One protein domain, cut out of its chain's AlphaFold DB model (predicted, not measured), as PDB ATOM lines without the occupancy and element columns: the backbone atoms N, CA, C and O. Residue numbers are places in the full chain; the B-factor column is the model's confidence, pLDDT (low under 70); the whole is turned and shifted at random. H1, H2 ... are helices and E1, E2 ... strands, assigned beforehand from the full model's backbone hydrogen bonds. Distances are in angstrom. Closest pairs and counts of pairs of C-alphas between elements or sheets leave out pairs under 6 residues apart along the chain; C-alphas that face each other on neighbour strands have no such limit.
ATOM      1  N   ARG A 243      41.993   5.458 -51.543       72.88
ATOM      2  CA  ARG A 243      40.936   4.436 -51.529       72.88
ATOM      3  C   ARG A 243      41.331   3.214 -50.698       72.88
ATOM      4  O   ARG A 243      40.507   2.720 -49.931       72.88
ATOM      5  N   HIS A 244      42.585   2.746 -50.780       72.19
ATOM      6  CA  HIS A 244      43.063   1.648 -49.926       72.19
ATOM      7  C   HIS A 244      42.935   2.011 -48.445       72.19
ATOM      8  O   HIS A 244      42.281   1.309 -47.675       72.19
ATOM      9  N   LYS A 245      43.521   3.147 -48.061       74.06
ATOM     10  CA  LYS A 245      43.510   3.680 -46.705       74.06
ATOM     11  C   LYS A 245      42.090   3.894 -46.187       74.06
ATOM     12  O   LYS A 245      41.820   3.565 -45.038       74.06
ATOM     13  N   GLN A 246      41.179   4.404 -47.015       76.19
ATOM     14  CA  GLN A 246      39.776   4.589 -46.646       76.19
ATOM     15  C   GLN A 246      39.045   3.254 -46.479       76.19
ATOM     16  O   GLN A 246      38.380   3.077 -45.463       76.19
ATOM     17  N   THR A 247      39.284   2.270 -47.349       78.31
ATOM     18  CA  THR A 247      38.758   0.900 -47.194       78.31
ATOM     19  C   THR A 247      39.238   0.253 -45.884       78.31
ATOM     20  O   THR A 247      38.479  -0.433 -45.198       78.31
ATOM     21  N   LEU A 248      40.502   0.468 -45.509       77.62
ATOM     22  CA  LEU A 248      41.090  -0.026 -44.259       77.62
ATOM     23  C   LEU A 248      40.540   0.716 -43.034       77.62
ATOM     24  O   LEU A 248      40.127   0.081 -42.065       77.62
ATOM     25  N   ALA A 249      40.464   2.047 -43.099       82.06
ATOM     26  CA  ALA A 249      39.854   2.896 -42.080       82.06
ATOM     27  C   ALA A 249      38.366   2.582 -41.887       82.06
ATOM     28  O   ALA A 249      37.888   2.587 -40.757       82.06
ATOM     29  N   GLN A 250      37.644   2.249 -42.958       86.88
ATOM     30  CA  GLN A 250      36.272   1.765 -42.899       86.88
ATOM     31  C   GLN A 250      36.208   0.429 -42.161       86.88
ATOM     32  O   GLN A 250      35.503   0.351 -41.164       86.88
ATOM     33  N   LYS A 251      36.992  -0.586 -42.553       85.19
ATOM     34  CA  LYS A 251      37.032  -1.881 -41.843       85.19
ATOM     35  C   LYS A 251      37.375  -1.724 -40.356       85.19
ATOM     36  O   LYS A 251      36.734  -2.343 -39.507       85.19
ATOM     37  N   LEU A 252      38.354  -0.878 -40.030       85.81
ATOM     38  CA  LEU A 252      38.729  -0.548 -38.655       85.81
ATOM     39  C   LEU A 252      37.589   0.163 -37.917       85.81
ATOM     40  O   LEU A 252      37.208  -0.250 -36.827       85.81
ATOM     41  N   GLY A 253      37.019   1.215 -38.502       89.69
ATOM     42  CA  GLY A 253      35.951   2.013 -37.908       89.69
ATOM     43  C   GLY A 253      34.644   1.241 -37.731       89.69
ATOM     44  O   GLY A 253      34.001   1.367 -36.693       89.69
ATOM     45  N   GLU A 254      34.285   0.387 -38.688       90.88
ATOM     46  CA  GLU A 254      33.173  -0.564 -38.605       90.88
ATOM     47  C   GLU A 254      33.422  -1.627 -37.536       90.88
ATOM     48  O   GLU A 254      32.509  -1.936 -36.775       90.88
ATOM     49  N   SER A 255      34.648  -2.143 -37.406       87.94
ATOM     50  CA  SER A 255      35.006  -3.096 -36.348       87.94
ATOM     51  C   SER A 255      34.995  -2.452 -34.954       87.94
ATOM     52  O   SER A 255      34.417  -3.013 -34.024       87.94
ATOM     53  N   LEU A 256      35.530  -1.235 -34.802       87.69
ATOM     54  CA  LEU A 256      35.447  -0.457 -33.560       87.69
ATOM     55  C   LEU A 256      33.991  -0.129 -33.201       87.69
ATOM     56  O   LEU A 256      33.602  -0.250 -32.040       87.69
ATOM     57  N   LEU A 257      33.167   0.227 -34.189       90.25
ATOM     58  CA  LEU A 257      31.734   0.468 -34.021       90.25
ATOM     59  C   LEU A 257      30.972  -0.817 -33.658       90.25
ATOM     60  O   LEU A 257      30.100  -0.790 -32.791       90.25
ATOM     61  N   HIS A 258      31.304  -1.947 -34.279       89.50
ATOM     62  CA  HIS A 258      30.746  -3.255 -33.951       89.50
ATOM     63  C   HIS A 258      31.094  -3.648 -32.510       89.50
ATOM     64  O   HIS A 258      30.204  -4.003 -31.738       89.50
ATOM     65  N   ASN A 259      32.357  -3.499 -32.109       84.69
ATOM     66  CA  ASN A 259      32.807  -3.744 -30.741       84.69
ATOM     67  C   ASN A 259      32.104  -2.801 -29.746       84.69
ATOM     68  O   ASN A 259      31.614  -3.252 -28.711       84.69
ATOM     69  N   SER A 608      37.110   1.417 -61.848       69.25
ATOM     70  CA  SER A 608      37.632   0.148 -62.359       69.25
ATOM     71  C   SER A 608      36.891  -0.272 -63.630       69.25
ATOM     72  O   SER A 608      35.662  -0.256 -63.676       69.25
ATOM     73  N   THR A 609      37.644  -0.699 -64.639       68.88
ATOM     74  CA  THR A 609      37.151  -1.224 -65.921       68.88
ATOM     75  C   THR A 609      37.715  -2.633 -66.158       68.88
ATOM     76  O   THR A 609      38.434  -3.174 -65.313       68.88
ATOM     77  N   ALA A 610      37.401  -3.265 -67.290       69.75
ATOM     78  CA  ALA A 610      38.035  -4.523 -67.694       69.75
ATOM     79  C   ALA A 610      39.550  -4.375 -67.956       69.75
ATOM     80  O   ALA A 610      40.298  -5.331 -67.776       69.75
ATOM     81  N   PHE A 611      40.000  -3.169 -68.326       66.75
ATOM     82  CA  PHE A 611      41.383  -2.876 -68.718       66.75
ATOM     83  C   PHE A 611      42.138  -2.033 -67.683       66.75
ATOM     84  O   PHE A 611      43.362  -2.052 -67.667       66.75
ATOM     85  N   GLN A 612      41.438  -1.343 -66.779       63.91
ATOM     86  CA  GLN A 612      42.019  -0.624 -65.648       63.91
ATOM     87  C   GLN A 612      41.537  -1.221 -64.328       63.91
ATOM     88  O   GLN A 612      40.374  -1.069 -63.948       63.91
ATOM     89  N   ARG A 613      42.451  -1.868 -63.600       65.81
ATOM     90  CA  ARG A 613      42.171  -2.503 -62.306       65.81
ATOM     91  C   ARG A 613      42.941  -1.851 -61.172       65.81
ATOM     92  O   ARG A 613      44.097  -1.457 -61.317       65.81
ATOM     93  N   PHE A 614      42.281  -1.760 -60.025       63.62
ATOM     94  CA  PHE A 614      42.941  -1.410 -58.777       63.62
ATOM     95  C   PHE A 614      43.851  -2.568 -58.355       63.62
ATOM     96  O   PHE A 614      43.434  -3.720 -58.415       63.62
ATOM     97  N   LEU A 615      45.067  -2.273 -57.891       63.09
ATOM     98  CA  LEU A 615      46.092  -3.259 -57.512       63.09
ATOM     99  C   LEU A 615      45.620  -4.315 -56.485       63.09
ATOM    100  O   LEU A 615      46.221  -5.381 -56.389       63.09
ATOM    101  N   LEU A 616      44.567  -4.021 -55.715       63.88
ATOM    102  CA  LEU A 616      44.002  -4.914 -54.692       63.88
ATOM    103  C   LEU A 616      42.733  -5.663 -55.143       63.88
ATOM    104  O   LEU A 616      42.150  -6.394 -54.346       63.88
ATOM    105  N   GLU A 617      42.277  -5.456 -56.380       69.94
ATOM    106  CA  GLU A 617      41.187  -6.224 -56.994       69.94
ATOM    107  C   GLU A 617      41.739  -7.426 -57.787       69.94
ATOM    108  O   GLU A 617      42.936  -7.525 -58.071       69.94
ATOM    109  N   ASP A 618      40.854  -8.350 -58.166       68.12
ATOM    110  CA  ASP A 618      41.194  -9.416 -59.108       68.12
ATOM    111  C   ASP A 618      41.259  -8.880 -60.542       68.12
ATOM    112  O   ASP A 618      40.381  -8.132 -60.985       68.12
ATOM    113  N   LEU A 619      42.249  -9.339 -61.309       63.66
ATOM    114  CA  LEU A 619      42.244  -9.186 -62.756       63.66
ATOM    115  C   LEU A 619      41.441 -10.326 -63.386       63.66
ATOM    116  O   LEU A 619      41.755 -11.506 -63.221       63.66
ATOM    117  N   GLU A 620      40.429  -9.953 -64.159       66.56
ATOM    118  CA  GLU A 620      39.736 -10.835 -65.090       66.56
ATOM    119  C   GLU A 620      40.138 -10.423 -66.504       66.56
ATOM    120  O   GLU A 620      39.932  -9.274 -66.886       66.56
ATOM    121  N   ILE A 621      40.728 -11.340 -67.271       63.75
ATOM    122  CA  ILE A 621      41.029 -11.113 -68.689       63.75
ATOM    123  C   ILE A 621      39.761 -11.467 -69.486       63.75
ATOM    124  O   ILE A 621      39.345 -12.634 -69.431       63.75
ATOM    125  N   PRO A 622      39.146 -10.519 -70.226       60.25
ATOM    126  CA  PRO A 622      38.035 -10.797 -71.134       60.25
ATOM    127  C   PRO A 622      38.254 -12.044 -71.997       60.25
ATOM    128  O   PRO A 622      39.340 -12.266 -72.536       60.25
ATOM    129  N   GLY A 623      37.230 -12.895 -72.067       56.09
ATOM    130  CA  GLY A 623      37.271 -14.167 -72.792       56.09
ATOM    131  C   GLY A 623      37.986 -15.328 -72.081       56.09
ATOM    132  O   GLY A 623      37.850 -16.465 -72.528       56.09
ATOM    133  N   ARG A 624      38.704 -15.105 -70.964       60.81
ATOM    134  CA  ARG A 624      39.379 -16.183 -70.198       60.81
ATOM    135  C   ARG A 624      38.627 -16.653 -68.941       60.81
ATOM    136  O   ARG A 624      38.986 -17.698 -68.400       60.81
ATOM    137  N   GLY A 625      37.637 -15.898 -68.448       58.06
ATOM    138  CA  GLY A 625      36.690 -16.266 -67.368       58.06
ATOM    139  C   GLY A 625      37.260 -16.525 -65.960       58.06
ATOM    140  O   GLY A 625      36.507 -16.625 -64.995       58.06
ATOM    141  N   ASN A 626      38.581 -16.635 -65.816       64.06
ATOM    142  CA  ASN A 626      39.254 -16.894 -64.547       64.06
ATOM    143  C   ASN A 626      39.801 -15.594 -63.949       64.06
ATOM    144  O   ASN A 626      40.780 -15.037 -64.452       64.06
ATOM    145  N   LYS A 627      39.206 -15.160 -62.837       69.44
ATOM    146  CA  LYS A 627      39.743 -14.099 -61.979       69.44
ATOM    147  C   LYS A 627      41.034 -14.560 -61.310       69.44
ATOM    148  O   LYS A 627      41.082 -15.651 -60.741       69.44
ATOM    149  N   LYS A 628      42.074 -13.729 -61.370       63.56
ATOM    150  CA  LYS A 628      43.336 -13.934 -60.653       63.56
ATOM    151  C   LYS A 628      43.643 -12.703 -59.796       63.56
ATOM    152  O   LYS A 628      43.673 -11.604 -60.352       63.56
ATOM    153  N   PRO A 629      43.933 -12.856 -58.493       64.50
ATOM    154  CA  PRO A 629      44.322 -11.728 -57.660       64.50
ATOM    155  C   PRO A 629      45.646 -11.154 -58.161       64.50
ATOM    156  O   PRO A 629      46.589 -11.900 -58.458       64.50
ATOM    157  N   ILE A 630      45.712  -9.829 -58.285       61.25
ATOM    158  CA  ILE A 630      46.877  -9.144 -58.852       61.25
ATOM    159  C   ILE A 630      48.096  -9.312 -57.931       61.25
ATOM    160  O   ILE A 630      49.166  -9.708 -58.397       61.25
ATOM    161  N   LEU A 631      47.912  -9.123 -56.622       58.12
ATOM    162  CA  LEU A 631      48.901  -9.449 -55.588       58.12
ATOM    163  C   LEU A 631      48.676 -10.853 -55.006       58.12
ATOM    164  O   LEU A 631      47.545 -11.324 -54.908       58.12
ATOM    165  N   SER A 632      49.760 -11.515 -54.587       56.25
ATOM    166  CA  SER A 632      49.735 -12.807 -53.874       56.25
ATOM    167  C   SER A 632      49.018 -12.698 -52.522       56.25
ATOM    168  O   SER A 632      48.247 -13.576 -52.144       56.25
ATOM    169  N   GLU A 633      49.262 -11.590 -51.823       60.22
ATOM    170  CA  GLU A 633      48.712 -11.250 -50.515       60.22
ATOM    171  C   GLU A 633      48.356  -9.761 -50.520       60.22
ATOM    172  O   GLU A 633      49.158  -8.932 -50.961       60.22
ATOM    173  N   ALA A 634      47.175  -9.401 -50.015       57.94
ATOM    174  CA  ALA A 634      46.859  -8.000 -49.769       57.94
ATOM    175  C   ALA A 634      47.720  -7.498 -48.591       57.94
ATOM    176  O   ALA A 634      47.701  -8.123 -47.529       57.94
ATOM    177  N   PRO A 635      48.476  -6.397 -48.744       56.25
ATOM    178  CA  PRO A 635      49.348  -5.888 -47.693       56.25
ATOM    179  C   PRO A 635      48.502  -5.360 -46.529       56.25
ATOM    180  O   PRO A 635      47.877  -4.305 -46.633       56.25
ATOM    181  N   GLU A 636      48.469  -6.100 -45.419       63.94
ATOM    182  CA  GLU A 636      47.798  -5.638 -44.206       63.94
ATOM    183  C   GLU A 636      48.576  -4.462 -43.599       63.94
ATOM    184  O   GLU A 636      49.747  -4.627 -43.247       63.94
ATOM    185  N   PRO A 637      47.953  -3.284 -43.426       64.44
ATOM    186  CA  PRO A 637      48.606  -2.166 -42.768       64.44
ATOM    187  C   PRO A 637      48.842  -2.488 -41.289       64.44
ATOM    188  O   PRO A 637      47.956  -2.973 -40.573       64.44
ATOM    189  N   GLU A 638      50.033  -2.162 -40.807       71.88
ATOM    190  CA  GLU A 638      50.293  -2.110 -39.375       71.88
ATOM    191  C   GLU A 638      49.713  -0.816 -38.807       71.88
ATOM    192  O   GLU A 638      49.962   0.253 -39.350       71.88
ATOM    193  N   ILE A 639      48.962  -0.896 -37.712       76.12
ATOM    194  CA  ILE A 639      48.540   0.277 -36.937       76.12
ATOM    195  C   ILE A 639      49.430   0.424 -35.710       76.12
ATOM    196  O   ILE A 639      49.879  -0.575 -35.141       76.12
ATOM    197  N   GLU A 640      49.672   1.660 -35.277       76.69
ATOM    198  CA  GLU A 640      50.383   1.903 -34.026       76.69
ATOM    199  C   GLU A 640      49.427   1.830 -32.828       76.69
ATOM    200  O   GLU A 640      48.534   2.661 -32.658       76.69
ATOM    201  N   VAL A 641      49.636   0.838 -31.963       74.69
ATOM    202  CA  VAL A 641      48.917   0.671 -30.701       74.69
ATOM    203  C   VAL A 641      49.915   0.770 -29.554       74.69
ATOM    204  O   VAL A 641      50.804  -0.067 -29.407       74.69
ATOM    205  N   ALA A 642      49.779   1.812 -28.727       72.19
ATOM    206  CA  ALA A 642      50.646   2.067 -27.569       72.19
ATOM    207  C   ALA A 642      52.163   2.033 -27.888       72.19
ATOM    208  O   ALA A 642      52.945   1.439 -27.143       72.19
ATOM    209  N   GLY A 643      52.581   2.654 -28.999       73.38
ATOM    210  CA  GLY A 643      53.988   2.707 -29.419       73.38
ATOM    211  C   GLY A 643      54.500   1.447 -30.125       73.38
ATOM    212  O   GLY A 643      55.706   1.311 -30.326       73.38
ATOM    213  N   LYS A 644      53.623   0.496 -30.472       77.12
ATOM    214  CA  LYS A 644      53.972  -0.720 -31.220       77.12
ATOM    215  C   LYS A 644      53.161  -0.813 -32.499       77.12
ATOM    216  O   LYS A 644      51.942  -0.688 -32.461       77.12
ATOM    217  N   ARG A 645      53.832  -1.095 -33.612       76.56
ATOM    218  CA  ARG A 645      53.182  -1.402 -34.886       76.56
ATOM    219  C   ARG A 645      52.723  -2.858 -34.900       76.56
ATOM    220  O   ARG A 645      53.506  -3.759 -34.599       76.56
ATOM    221  N   THR A 646      51.450  -3.079 -35.205       78.38
ATOM    222  CA  THR A 646      50.832  -4.409 -35.309       78.38
ATOM    223  C   THR A 646      49.762  -4.415 -36.394       78.38
ATOM    224  O   THR A 646      48.962  -3.484 -36.465       78.38
ATOM    225  N   CYS A 647      49.682  -5.474 -37.207       76.62
ATOM    226  CA  CYS A 647      48.568  -5.663 -38.144       76.62
ATOM    227  C   CYS A 647      47.232  -5.633 -37.380       76.62
ATOM    228  O   CYS A 647      47.102  -6.291 -36.342       76.62
ATOM    229  N   PHE A 648      46.227  -4.917 -37.893       76.69
ATOM    230  CA  PHE A 648      44.932  -4.791 -37.209       76.69
ATOM    231  C   PHE A 648      44.269  -6.157 -36.925       76.69
ATOM    232  O   PHE A 648      43.778  -6.396 -35.823       76.69
ATOM    233  N   SER A 649      44.367  -7.087 -37.877       77.31
ATOM    234  CA  SER A 649      43.933  -8.491 -37.781       77.31
ATOM    235  C   SER A 649      44.511  -9.262 -36.582       77.31
ATOM    236  O   SER A 649      43.889 -10.204 -36.091       77.31
ATOM    237  N   LYS A 650      45.697  -8.866 -36.099       82.69
ATOM    238  CA  LYS A 650      46.458  -9.522 -35.021       82.69
ATOM    239  C   LYS A 650      46.314  -8.809 -33.670       82.69
ATOM    240  O   LYS A 650      46.846  -9.301 -32.674       82.69
ATOM    241  N   CYS A 651      45.608  -7.677 -33.618       80.25
ATOM    242  CA  CYS A 651      45.397  -6.916 -32.388       80.25
ATOM    243  C   CYS A 651      44.511  -7.695 -31.407       80.25
ATOM    244  O   CYS A 651      43.396  -8.105 -31.737       80.25
ATOM    245  N   LYS A 652      44.986  -7.860 -30.172       82.69
ATOM    246  CA  LYS A 652      44.269  -8.532 -29.080       82.69
ATOM    247  C   LYS A 652      43.043  -7.723 -28.653       82.69
ATOM    248  O   LYS A 652      43.020  -6.503 -28.787       82.69
ATOM    249  N   ALA A 653      42.067  -8.369 -28.012       76.06
ATOM    250  CA  ALA A 653      40.878  -7.691 -27.480       76.06
ATOM    251  C   ALA A 653      41.211  -6.483 -26.570       76.06
ATOM    252  O   ALA A 653      40.548  -5.450 -26.636       76.06
ATOM    253  N   SER A 654      42.289  -6.560 -25.780       74.12
ATOM    254  CA  SER A 654      42.787  -5.443 -24.958       74.12
ATOM    255  C   SER A 654      43.305  -4.251 -25.776       74.12
ATOM    256  O   SER A 654      43.150  -3.105 -25.361       74.12
ATOM    257  N   GLU A 655      43.917  -4.513 -26.931       80.00
ATOM    258  CA  GLU A 655      44.447  -3.508 -27.862       80.00
ATOM    259  C   GLU A 655      43.302  -2.877 -28.668       80.00
ATOM    260  O   GLU A 655      43.211  -1.656 -28.762       80.00
ATOM    261  N   GLN A 656      42.348  -3.691 -29.132       79.69
ATOM    262  CA  GLN A 656      41.111  -3.217 -29.759       79.69
ATOM    263  C   GLN A 656      40.289  -2.328 -28.812       79.69
ATOM    264  O   GLN A 656      39.765  -1.298 -29.239       79.69
ATOM    265  N   ASN A 657      40.213  -2.662 -27.515       76.50
ATOM    266  CA  ASN A 657      39.530  -1.803 -26.547       76.50
ATOM    267  C   ASN A 657      40.296  -0.496 -26.288       76.50
ATOM    268  O   ASN A 657      39.674   0.550 -26.130       76.50
ATOM    269  N   LEU A 658      41.637  -0.507 -26.293       80.00
ATOM    270  CA  LEU A 658      42.434   0.723 -26.207       80.00
ATOM    271  C   LEU A 658      42.143   1.665 -27.389       80.00
ATOM    272  O   LEU A 658      41.926   2.856 -27.171       80.00
ATOM    273  N   LEU A 659      42.065   1.127 -28.607       84.75
ATOM    274  CA  LEU A 659      41.695   1.885 -29.808       84.75
ATOM    275  C   LEU A 659      40.264   2.436 -29.719       84.75
ATOM    276  O   LEU A 659      40.039   3.601 -30.042       84.75
ATOM    277  N   LEU A 660      39.307   1.652 -29.209       85.25
ATOM    278  CA  LEU A 660      37.942   2.124 -28.951       85.25
ATOM    279  C   LEU A 660      37.919   3.266 -27.918       85.25
ATOM    280  O   LEU A 660      37.237   4.269 -28.124       85.25
ATOM    281  N   ASN A 661      38.699   3.164 -26.838       81.06
ATOM    282  CA  ASN A 661      38.834   4.225 -25.834       81.06
ATOM    283  C   ASN A 661      39.385   5.520 -26.441       81.06
ATOM    284  O   ASN A 661      38.887   6.606 -26.133       81.06
ATOM    285  N   GLN A 662      40.403   5.416 -27.297       85.69
ATOM    286  CA  GLN A 662      40.987   6.555 -28.004       85.69
ATOM    287  C   GLN A 662      39.977   7.177 -28.976       85.69
ATOM    288  O   GLN A 662      39.766   8.388 -28.924       85.69
ATOM    289  N   ALA A 663      39.273   6.358 -29.766       87.75
ATOM    290  CA  ALA A 663      38.210   6.803 -30.664       87.75
ATOM    291  C   ALA A 663      37.102   7.555 -29.910       87.75
ATOM    292  O   ALA A 663      36.791   8.698 -30.239       87.75
ATOM    293  N   LEU A 664      36.543   6.969 -28.846       86.25
ATOM    294  CA  LEU A 664      35.468   7.587 -28.056       86.25
ATOM    295  C   LEU A 664      35.886   8.920 -27.411       86.25
ATOM    296  O   LEU A 664      35.044   9.802 -27.207       86.25
ATOM    297  N   ASN A 665      37.181   9.087 -27.129       84.06
ATOM    298  CA  ASN A 665      37.767  10.313 -26.596       84.06
ATOM    299  C   ASN A 665      38.316  11.279 -27.663       84.06
ATOM    300  O   ASN A 665      38.805  12.351 -27.299       84.06
ATOM    301  N   GLN A 666      38.199  10.954 -28.955       85.88
ATOM    302  CA  GLN A 666      38.645  11.806 -30.054       85.88
ATOM    303  C   GLN A 666      37.892  13.146 -30.063       85.88
ATOM    304  O   GLN A 666      36.670  13.201 -29.914       85.88
ATOM    305  N   PHE A 667      38.640  14.227 -30.288       83.56
ATOM    306  CA  PHE A 667      38.128  15.590 -30.444       83.56
ATOM    307  C   PHE A 667      38.060  16.011 -31.919       83.56
ATOM    308  O   PHE A 667      38.857  15.546 -32.741       83.56
ATOM    309  N   ASP A 668      37.165  16.949 -32.242       73.81
ATOM    310  CA  ASP A 668      37.157  17.601 -33.554       73.81
ATOM    311  C   ASP A 668      38.289  18.637 -33.688       73.81
ATOM    312  O   ASP A 668      38.333  19.588 -32.904       73.81
ATOM    313  N   PRO A 669      39.176  18.527 -34.697       60.38
ATOM    314  CA  PRO A 669      40.223  19.521 -34.932       60.38
ATOM    315  C   PRO A 669      39.716  20.901 -35.394       60.38
ATOM    316  O   PRO A 669      40.524  21.822 -35.445       60.38
ATOM    317  N   LYS A 670      38.429  21.078 -35.752       61.53
ATOM    318  CA  LYS A 670      37.889  22.355 -36.270       61.53
ATOM    319  C   LYS A 670      37.212  23.254 -35.216       61.53
ATOM    320  O   LYS A 670      36.639  24.275 -35.577       61.53
ATOM    321  N   GLY A 671      37.347  22.950 -33.919       51.72
ATOM    322  CA  GLY A 671      37.283  23.981 -32.864       51.72
ATOM    323  C   GLY A 671      35.986  24.138 -32.054       51.72
ATOM    324  O   GLY A 671      35.930  25.024 -31.207       51.72
ATOM    325  N   ALA A 672      34.973  23.283 -32.225       54.88
ATOM    326  CA  ALA A 672      33.792  23.239 -31.346       54.88
ATOM    327  C   ALA A 672      33.841  21.987 -30.448       54.88
ATOM    328  O   ALA A 672      33.267  20.944 -30.755       54.88
ATOM    329  N   SER A 673      34.607  22.062 -29.358       61.94
ATOM    330  CA  SER A 673      35.083  20.895 -28.604       61.94
ATOM    331  C   SER A 673      33.982  20.076 -27.904       61.94
ATOM    332  O   SER A 673      33.556  20.407 -26.796       61.94
ATOM    333  N   ARG A 674      33.618  18.937 -28.505       72.88
ATOM    334  CA  ARG A 674      32.993  17.774 -27.848       72.88
ATOM    335  C   ARG A 674      33.719  16.488 -28.266       72.88
ATOM    336  O   ARG A 674      34.219  16.401 -29.386       72.88
ATOM    337  N   ARG A 675      33.788  15.504 -27.365       86.38
ATOM    338  CA  ARG A 675      34.289  14.142 -27.644       86.38
ATOM    339  C   ARG A 675      33.198  13.275 -28.280       86.38
ATOM    340  O   ARG A 675      32.015  13.544 -28.067       86.38
ATOM    341  N   ILE A 676      33.571  12.195 -28.974       87.62
ATOM    342  CA  ILE A 676      32.606  11.254 -29.578       87.62
ATOM    343  C   ILE A 676      31.579  10.751 -28.550       87.62
ATOM    344  O   ILE A 676      30.381  10.834 -28.813       87.62
ATOM    345  N   PHE A 677      31.999  10.318 -27.353       86.75
ATOM    346  CA  PHE A 677      31.035   9.852 -26.342       86.75
ATOM    347  C   PHE A 677      30.059  10.956 -25.886       86.75
ATOM    348  O   PHE A 677      28.906  10.662 -25.587       86.75
ATOM    349  N   GLN A 678      30.482  12.228 -25.864       87.06
ATOM    350  CA  GLN A 678      29.613  13.352 -25.485       87.06
ATOM    351  C   GLN A 678      28.556  13.633 -26.554       87.06
ATOM    352  O   GLN A 678      27.455  14.047 -26.217       87.06
ATOM    353  N   LEU A 679      28.881  13.395 -27.828       86.81
ATOM    354  CA  LEU A 679      27.926  13.456 -28.936       86.81
ATOM    355  C   LEU A 679      26.961  12.259 -28.919       86.81
ATOM    356  O   LEU A 679      25.788  12.418 -29.229       86.81
ATOM    357  N   ILE A 680      27.426  11.076 -28.507       86.31
ATOM    358  CA  ILE A 680      26.579   9.884 -28.329       86.31
ATOM    359  C   ILE A 680      25.605  10.047 -27.148       86.31
ATOM    360  O   ILE A 680      24.459   9.613 -27.230       86.31
ATOM    361  N   CYS A 681      26.035  10.694 -26.060       84.19
ATOM    362  CA  CYS A 681      25.196  10.960 -24.883       84.19
ATOM    363  C   CYS A 681      24.271  12.187 -25.039       84.19
ATOM    364  O   CYS A 681      23.468  12.464 -24.147       84.19
ATOM    365  N   ASP A 682      24.371  12.932 -26.145       81.25
ATOM    366  CA  ASP A 682      23.593  14.143 -26.429       81.25
ATOM    367  C   ASP A 682      22.121  13.789 -26.728       81.25
ATOM    368  O   ASP A 682      21.734  13.563 -27.874       81.25
ATOM    369  N   GLY A 683      21.312  13.708 -25.665       72.50
ATOM    370  CA  GLY A 683      19.886  13.350 -25.710       72.50
ATOM    371  C   GLY A 683      19.481  12.142 -24.851       72.50
ATOM    372  O   GLY A 683      18.299  11.791 -24.812       72.50
ATOM    373  N   LEU A 684      20.425  11.528 -24.127       82.25
ATOM    374  CA  LEU A 684      20.164  10.382 -23.251       82.25
ATOM    375  C   LEU A 684      19.182  10.736 -22.107       82.25
ATOM    376  O   LEU A 684      19.317  11.810 -21.515       82.25
ATOM    377  N   PRO A 685      18.205   9.869 -21.763       75.81
ATOM    378  CA  PRO A 685      17.743   8.686 -22.498       75.81
ATOM    379  C   PRO A 685      16.548   8.979 -23.422       75.81
ATOM    380  O   PRO A 685      15.948   8.060 -23.959       75.81
ATOM    381  N   ASN A 686      16.136  10.239 -23.579       75.56
ATOM    382  CA  ASN A 686      14.832  10.555 -24.162       75.56
ATOM    383  C   ASN A 686      14.811  10.463 -25.703       75.56
ATOM    384  O   ASN A 686      13.804  10.037 -26.260       75.56
ATOM    385  N   GLN A 687      15.868  10.902 -26.404       84.62
ATOM    386  CA  GLN A 687      15.923  10.916 -27.879       84.62
ATOM    387  C   GLN A 687      17.359  10.826 -28.409       84.62
ATOM    388  O   GLN A 687      18.272  11.445 -27.874       84.62
ATOM    389  N   VAL A 688      17.555  10.110 -29.519       85.31
ATOM    390  CA  VAL A 688      18.844  10.040 -30.225       85.31
ATOM    391  C   VAL A 688      18.978  11.227 -31.186       85.31
ATOM    392  O   VAL A 688      18.220  11.340 -32.151       85.31
ATOM    393  N   ASN A 689      19.951  12.114 -30.957       89.88
ATOM    394  CA  ASN A 689      20.200  13.260 -31.835       89.88
ATOM    395  C   ASN A 689      20.989  12.844 -33.094       89.88
ATOM    396  O   ASN A 689      22.206  12.653 -33.048       89.88
ATOM    397  N   GLN A 690      20.307  12.760 -34.242       89.81
ATOM    398  CA  GLN A 690      20.908  12.374 -35.529       89.81
ATOM    399  C   GLN A 690      22.107  13.248 -35.926       89.81
ATOM    400  O   GLN A 690      23.128  12.711 -36.350       89.81
ATOM    401  N   LYS A 691      22.050  14.571 -35.711       89.50
ATOM    402  CA  LYS A 691      23.176  15.468 -36.033       89.50
ATOM    403  C   LYS A 691      24.408  15.168 -35.177       89.50
ATOM    404  O   LYS A 691      25.541  15.248 -35.660       89.50
ATOM    405  N   SER A 692      24.195  14.792 -33.916       89.44
ATOM    406  CA  SER A 692      25.279  14.406 -33.011       89.44
ATOM    407  C   SER A 692      25.850  13.033 -33.387       89.44
ATOM    408  O   SER A 692      27.070  12.876 -33.370       89.44
ATOM    409  N   LEU A 693      25.025  12.086 -33.859       90.12
ATOM    410  CA  LEU A 693      25.501  10.811 -34.419       90.12
ATOM    411  C   LEU A 693      26.283  10.964 -35.728       90.12
ATOM    412  O   LEU A 693      27.336  10.348 -35.873       90.12
ATOM    413  N   GLU A 694      25.826  11.793 -36.666       89.81
ATOM    414  CA  GLU A 694      26.581  12.112 -37.886       89.81
ATOM    415  C   GLU A 694      27.940  12.742 -37.552       89.81
ATOM    416  O   GLU A 694      28.964  12.383 -38.137       89.81
ATOM    417  N   SER A 695      27.967  13.653 -36.573       89.00
ATOM    418  CA  SER A 695      29.204  14.278 -36.094       89.00
ATOM    419  C   SER A 695      30.135  13.254 -35.436       89.00
ATOM    420  O   SER A 695      31.327  13.222 -35.738       89.00
ATOM    421  N   ALA A 696      29.591  12.368 -34.596       89.69
ATOM    422  CA  ALA A 696      30.317  11.256 -33.987       89.69
ATOM    423  C   ALA A 696      30.897  10.304 -35.048       89.69
ATOM    424  O   ALA A 696      32.068   9.942 -34.971       89.69
ATOM    425  N   GLY A 697      30.119   9.961 -36.079       90.44
ATOM    426  CA  GLY A 697      30.552   9.114 -37.192       90.44
ATOM    427  C   GLY A 697      31.678   9.757 -38.001       90.44
ATOM    428  O   GLY A 697      32.687   9.110 -38.282       90.44
ATOM    429  N   LYS A 698      31.567  11.057 -38.305       88.88
ATOM    430  CA  LYS A 698      32.628  11.836 -38.969       88.88
ATOM    431  C   LYS A 698      33.915  11.891 -38.137       88.88
ATOM    432  O   LYS A 698      35.002  11.832 -38.710       88.88
ATOM    433  N   LEU A 699      33.826  11.965 -36.807       89.69
ATOM    434  CA  LEU A 699      34.999  11.889 -35.927       89.69
ATOM    435  C   LEU A 699      35.607  10.485 -35.857       89.69
ATOM    436  O   LEU A 699      36.828  10.370 -35.903       89.69
ATOM    437  N   LEU A 700      34.783   9.434 -35.806       90.56
ATOM    438  CA  LEU A 700      35.246   8.044 -35.830       90.56
ATOM    439  C   LEU A 700      35.981   7.731 -37.140       90.56
ATOM    440  O   LEU A 700      37.049   7.129 -37.112       90.56
ATOM    441  N   ARG A 701      35.460   8.217 -38.275       88.38
ATOM    442  CA  ARG A 701      36.132   8.119 -39.574       88.38
ATOM    443  C   ARG A 701      37.468   8.859 -39.595       88.38
ATOM    444  O   ARG A 701      38.473   8.252 -39.940       88.38
ATOM    445  N   LYS A 702      37.514  10.127 -39.159       87.19
ATOM    446  CA  LYS A 702      38.780  10.881 -39.042       87.19
ATOM    447  C   LYS A 702      39.797  10.168 -38.142       87.19
ATOM    448  O   LYS A 702      40.986  10.225 -38.424       87.19
ATOM    449  N   PHE A 703      39.353   9.538 -37.053       89.12
ATOM    450  CA  PHE A 703      40.219   8.759 -36.166       89.12
ATOM    451  C   PHE A 703      40.789   7.524 -36.873       89.12
ATOM    452  O   PHE A 703      42.002   7.330 -36.876       89.12
ATOM    453  N   ALA A 704      39.933   6.728 -37.518       88.12
ATOM    454  CA  ALA A 704      40.359   5.534 -38.235       88.12
ATOM    455  C   ALA A 704      41.279   5.869 -39.423       88.12
ATOM    456  O   ALA A 704      42.295   5.210 -39.602       88.12
ATOM    457  N   GLU A 705      40.984   6.926 -40.188       82.62
ATOM    458  CA  GLU A 705      41.857   7.415 -41.266       82.62
ATOM    459  C   GLU A 705      43.223   7.882 -40.723       82.62
ATOM    460  O   GLU A 705      44.242   7.614 -41.355       82.62
ATOM    461  N   ARG A 706      43.274   8.513 -39.540       84.25
ATOM    462  CA  ARG A 706      44.526   8.979 -38.914       84.25
ATOM    463  C   ARG A 706      45.451   7.870 -38.440       84.25
ATOM    464  O   ARG A 706      46.660   8.010 -38.553       84.25
ATOM    465  N   LEU A 707      44.912   6.748 -37.968       80.00
ATOM    466  CA  LEU A 707      45.731   5.584 -37.591       80.00
ATOM    467  C   LEU A 707      46.495   4.969 -38.778       80.00
ATOM    468  O   LEU A 707      47.384   4.147 -38.569       80.00
ATOM    469  N   TYR A 708      46.168   5.393 -40.003       74.25
ATOM    470  CA  TYR A 708      46.849   5.037 -41.242       74.25
ATOM    471  C   TYR A 708      47.582   6.227 -41.905       74.25
ATOM    472  O   TYR A 708      47.930   6.131 -43.081       74.25
ATOM    473  N   ASP A 709      47.784   7.362 -41.216       68.38
ATOM    474  CA  ASP A 709      48.608   8.483 -41.723       68.38
ATOM    475  C   ASP A 709      50.116   8.151 -41.690       68.38
ATOM    476  O   ASP A 709      50.826   8.475 -42.638       68.38
ATOM    477  N   ASP A 710      50.588   7.457 -40.646       56.88
ATOM    478  CA  ASP A 710      52.022   7.220 -40.366       56.88
ATOM    479  C   ASP A 710      52.538   5.824 -40.788       56.88
ATOM    480  O   ASP A 710      53.627   5.382 -40.392       56.88
ATOM    481  N   VAL A 711      51.733   5.082 -41.552       58.75
ATOM    482  CA  VAL A 711      52.008   3.687 -41.927       58.75
ATOM    483  C   VAL A 711      52.866   3.652 -43.192       58.75
ATOM    484  O   VAL A 711      52.510   4.338 -44.154       58.75
ATOM    485  N   PRO A 712      53.961   2.859 -43.232       50.16
ATOM    486  CA  PRO A 712      54.786   2.719 -44.425       50.16
ATOM    487  C   PRO A 712      53.926   2.406 -45.640       50.16
ATOM    488  O   PRO A 712      53.065   1.522 -45.615       50.16
ATOM    489  N   GLN A 713      54.142   3.170 -46.700       58.03
ATOM    490  CA  GLN A 713      53.381   3.055 -47.925       58.03
ATOM    491  C   GLN A 713      53.596   1.653 -48.508       58.03
ATOM    492  O   GLN A 713      54.650   1.043 -48.334       58.03
ATOM    493  N   LEU A 714      52.639   1.148 -49.291       49.22
ATOM    494  CA  LEU A 714      52.909  -0.044 -50.107       49.22
ATOM    495  C   LEU A 714      54.114   0.197 -51.035       49.22
ATOM    496  O   LEU A 714      54.878  -0.719 -51.305       49.22
ATOM    497  N   HIS A 715      54.317   1.452 -51.446       44.94
ATOM    498  CA  HIS A 715      55.537   1.918 -52.093       44.94
ATOM    499  C   HIS A 715      56.794   1.613 -51.273       44.94
ATOM    500  O   HIS A 715      57.696   0.972 -51.796       44.94
ATOM    501  N   ASP A 716      56.822   1.985 -49.990       46.38
ATOM    502  CA  ASP A 716      57.947   1.726 -49.089       46.38
ATOM    503  C   ASP A 716      58.156   0.217 -48.894       46.38
ATOM    504  O   ASP A 716      59.287  -0.254 -48.910       46.38
ATOM    505  N   LEU A 717      57.086  -0.572 -48.749       50.34
ATOM    506  CA  LEU A 717      57.187  -2.033 -48.641       50.34
ATOM    507  C   LEU A 717      57.782  -2.675 -49.902       50.34
ATOM    508  O   LEU A 717      58.572  -3.603 -49.791       50.34
ATOM    509  N   LEU A 718      57.439  -2.172 -51.089       46.41
ATOM    510  CA  LEU A 718      57.973  -2.665 -52.360       46.41
ATOM    511  C   LEU A 718      59.377  -2.111 -52.672       46.41
ATOM    512  O   LEU A 718      60.183  -2.797 -53.286       46.41
ATOM    513  N   GLN A 719      59.710  -0.896 -52.231       43.44
ATOM    514  CA  GLN A 719      61.067  -0.352 -52.342       43.44
ATOM    515  C   GLN A 719      62.052  -1.066 -51.410       43.44
ATOM    516  O   GLN A 719      63.196  -1.300 -51.795       43.44
ATOM    517  N   ASN A 720      61.618  -1.405 -50.192       43.78
ATOM    518  CA  ASN A 720      62.466  -2.043 -49.185       43.78
ATOM    519  C   ASN A 720      62.545  -3.577 -49.331       43.78
ATOM    520  O   ASN A 720      63.456  -4.181 -48.767       43.78
ATOM    521  N   ASP A 721      61.637  -4.201 -50.090       54.16
ATOM    522  CA  ASP A 721      61.669  -5.628 -50.444       54.16
ATOM    523  C   ASP A 721      61.775  -5.801 -51.978       54.16
ATOM    524  O   ASP A 721      60.763  -5.964 -52.676       54.16
ATOM    525  N   PRO A 722      63.002  -5.742 -52.539       52.84
ATOM    526  CA  PRO A 722      63.213  -5.789 -53.983       52.84
ATOM    527  C   PRO A 722      62.824  -7.134 -54.606       52.84
ATOM    528  O   PRO A 722      62.502  -7.174 -55.794       52.84
ATOM    529  N   ASP A 723      62.815  -8.228 -53.841       55.34
ATOM    530  CA  ASP A 723      62.419  -9.540 -54.353       55.34
ATOM    531  C   ASP A 723      60.890  -9.663 -54.417       55.34
ATOM    532  O   ASP A 723      60.363 -10.086 -55.448       55.34
ATOM    533  N   LYS A 724      60.156  -9.155 -53.416       55.69
ATOM    534  CA  LYS A 724      58.689  -9.032 -53.484       55.69
ATOM    535  C   LYS A 724      58.241  -8.049 -54.569       55.69
ATOM    536  O   LYS A 724      57.224  -8.285 -55.230       55.69
ATOM    537  N   ALA A 725      59.003  -6.983 -54.820       51.34
ATOM    538  CA  ALA A 725      58.771  -6.097 -55.961       51.34
ATOM    539  C   ALA A 725      59.040  -6.780 -57.309       51.34
ATOM    540  O   ALA A 725      58.230  -6.627 -58.223       51.34
ATOM    541  N   ARG A 726      60.117  -7.569 -57.442       54.59
ATOM    542  CA  ARG A 726      60.397  -8.373 -58.648       54.59
ATOM    543  C   ARG A 726      59.308  -9.409 -58.909       54.59
ATOM    544  O   ARG A 726      58.799  -9.444 -60.028       54.59
ATOM    545  N   GLU A 727      58.909 -10.186 -57.899       57.16
ATOM    546  CA  GLU A 727      57.800 -11.150 -57.995       57.16
ATOM    547  C   GLU A 727      56.521 -10.435 -58.443       57.16
ATOM    548  O   GLU A 727      55.881 -10.852 -59.409       57.16
ATOM    549  N   THR A 728      56.195  -9.306 -57.802       52.91
ATOM    550  CA  THR A 728      55.028  -8.496 -58.157       52.91
ATOM    551  C   THR A 728      55.114  -8.028 -59.608       52.91
ATOM    552  O   THR A 728      54.200  -8.308 -60.369       52.91
ATOM    553  N   VAL A 729      56.204  -7.389 -60.045       51.12
ATOM    554  CA  VAL A 729      56.368  -6.900 -61.429       51.12
ATOM    555  C   VAL A 729      56.325  -8.039 -62.453       51.12
ATOM    556  O   VAL A 729      55.716  -7.883 -63.512       51.12
ATOM    557  N   GLN A 730      56.926  -9.192 -62.158       53.28
ATOM    558  CA  GLN A 730      56.890 -10.364 -63.035       53.28
ATOM    559  C   GLN A 730      55.470 -10.938 -63.143       53.28
ATOM    560  O   GLN A 730      55.008 -11.224 -64.248       53.28
ATOM    561  N   ARG A 731      54.742 -11.010 -62.024       53.97
ATOM    562  CA  ARG A 731      53.324 -11.387 -61.968       53.97
ATOM    563  C   ARG A 731      52.436 -10.371 -62.688       53.97
ATOM    564  O   ARG A 731      51.585 -10.782 -63.468       53.97
TER     565      ARG A 731
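AT A GLANCE: This is residues 243 to 259 and 608 to 731 of the 874 residues of an uncharacterized protein of Candidatus Poribacteria bacterium (UniProt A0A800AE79). The model is a long, loose shape in which three crossed helices, H1, H2 and H4, make a small cluster that reaches from the middle, where H1 lies, out to one side, where the short H3 packs on H4. Away from H3, on the opposite side of the model, lie two separate pieces with few contacts: the strand hairpin E2 and E3 with E1 near E2, and H5 and H6, which make a corner; a second hairpin, E4 and E5, lies with E4 near H2. The printed part has 141 residues, with six named helices and five named strands in the order H1 E1 E2 E3 E4 E5 H2 H3 H4 H5 H6; each two-stranded sheet, E2 - E3 and E4 - E5, is antiparallel. The class is mostly helix, and the whole is loose, with a radius of gyration of the C-alphas of 19.2 A and spans of 59 by 37 by 29 A.

HOW THE PARTS SIT: H1, residues 243 to 259, touches residues 700 to 705 of H4, residues 690 to 706, closest at the C-alphas of Ala 249 and Ala 704, 4.7 A apart. They run opposite ways at a steep tilt of 57 degrees. With residue 256 alone, H1 only just touches H2, residues 653 to 664, with 3 pairs of C-alphas within 8 A, the closest those of Leu 256 and Leu 660, 5.8 A apart; their lines are about perpendicular, at 78 degrees. H2 touches H4 with residues 663 to 664 alone, closest at the C-alphas of Ala 663 and Leu 700, 6.1 A apart, at a steep tilt of 56 degrees, opposite ways. The helix packing is mostly crossed, no touching pair with a tilt being shallow. H3, residues 676 to 680, touches H4, the closest C-alphas being those of Leu 679 and Ser 692, 5.0 A apart. E1, residues 612 to 614, pairs with no named strand. E2, residues 618 to 620, and E3, residues 627 to 629, form a hairpin, with N 619 and O 628 2.8 A apart, within hydrogen-bond range. E4, residues 638 to 641, and E5, residues 644 to 647, form another, with N 641 and O 644 2.8 A apart, also within range. The closest C-alphas of E4 and H2, those of Val 641 and Glu 655, are 6.7 A apart. H5, residues 714 to 720, and H6, residues 722 to 731, only just touch, and only at the corner, with 3 pairs of C-alphas within 8 A, the closest those of Leu 718 and Ala 725, 5.0 A apart. H6 and E3 are apart. In H1, H2, H3, H4, H5 and H6 every O i to N i+4 pair is within hydrogen-bond range.

IN THESE COORDINATES: H1 begins at C-alpha 243, (40.936, 4.436, -51.529), and is 23.8 A long; H2 is 16.2 A, H4 24.1 A and H6 13.9 A. H4 begins at C-alpha 690, (20.908, 12.374, -35.529), and H6 ends at C-alpha 731, (53.324, -11.387, -61.968).

THE WHOLE: The two C-alphas farthest apart, those of Asn 686 and Gln 730, are 61.0 A apart. Residues 260 to 607 are not printed, and C-alphas 259 and 608 are 32.2 A apart across the cut. The link from H2 to H3, 11 residues, is long. The mean pLDDT of the printed part is 72.7; residues 608 to 637, 669 to 673 and 709 to 731 are under 70.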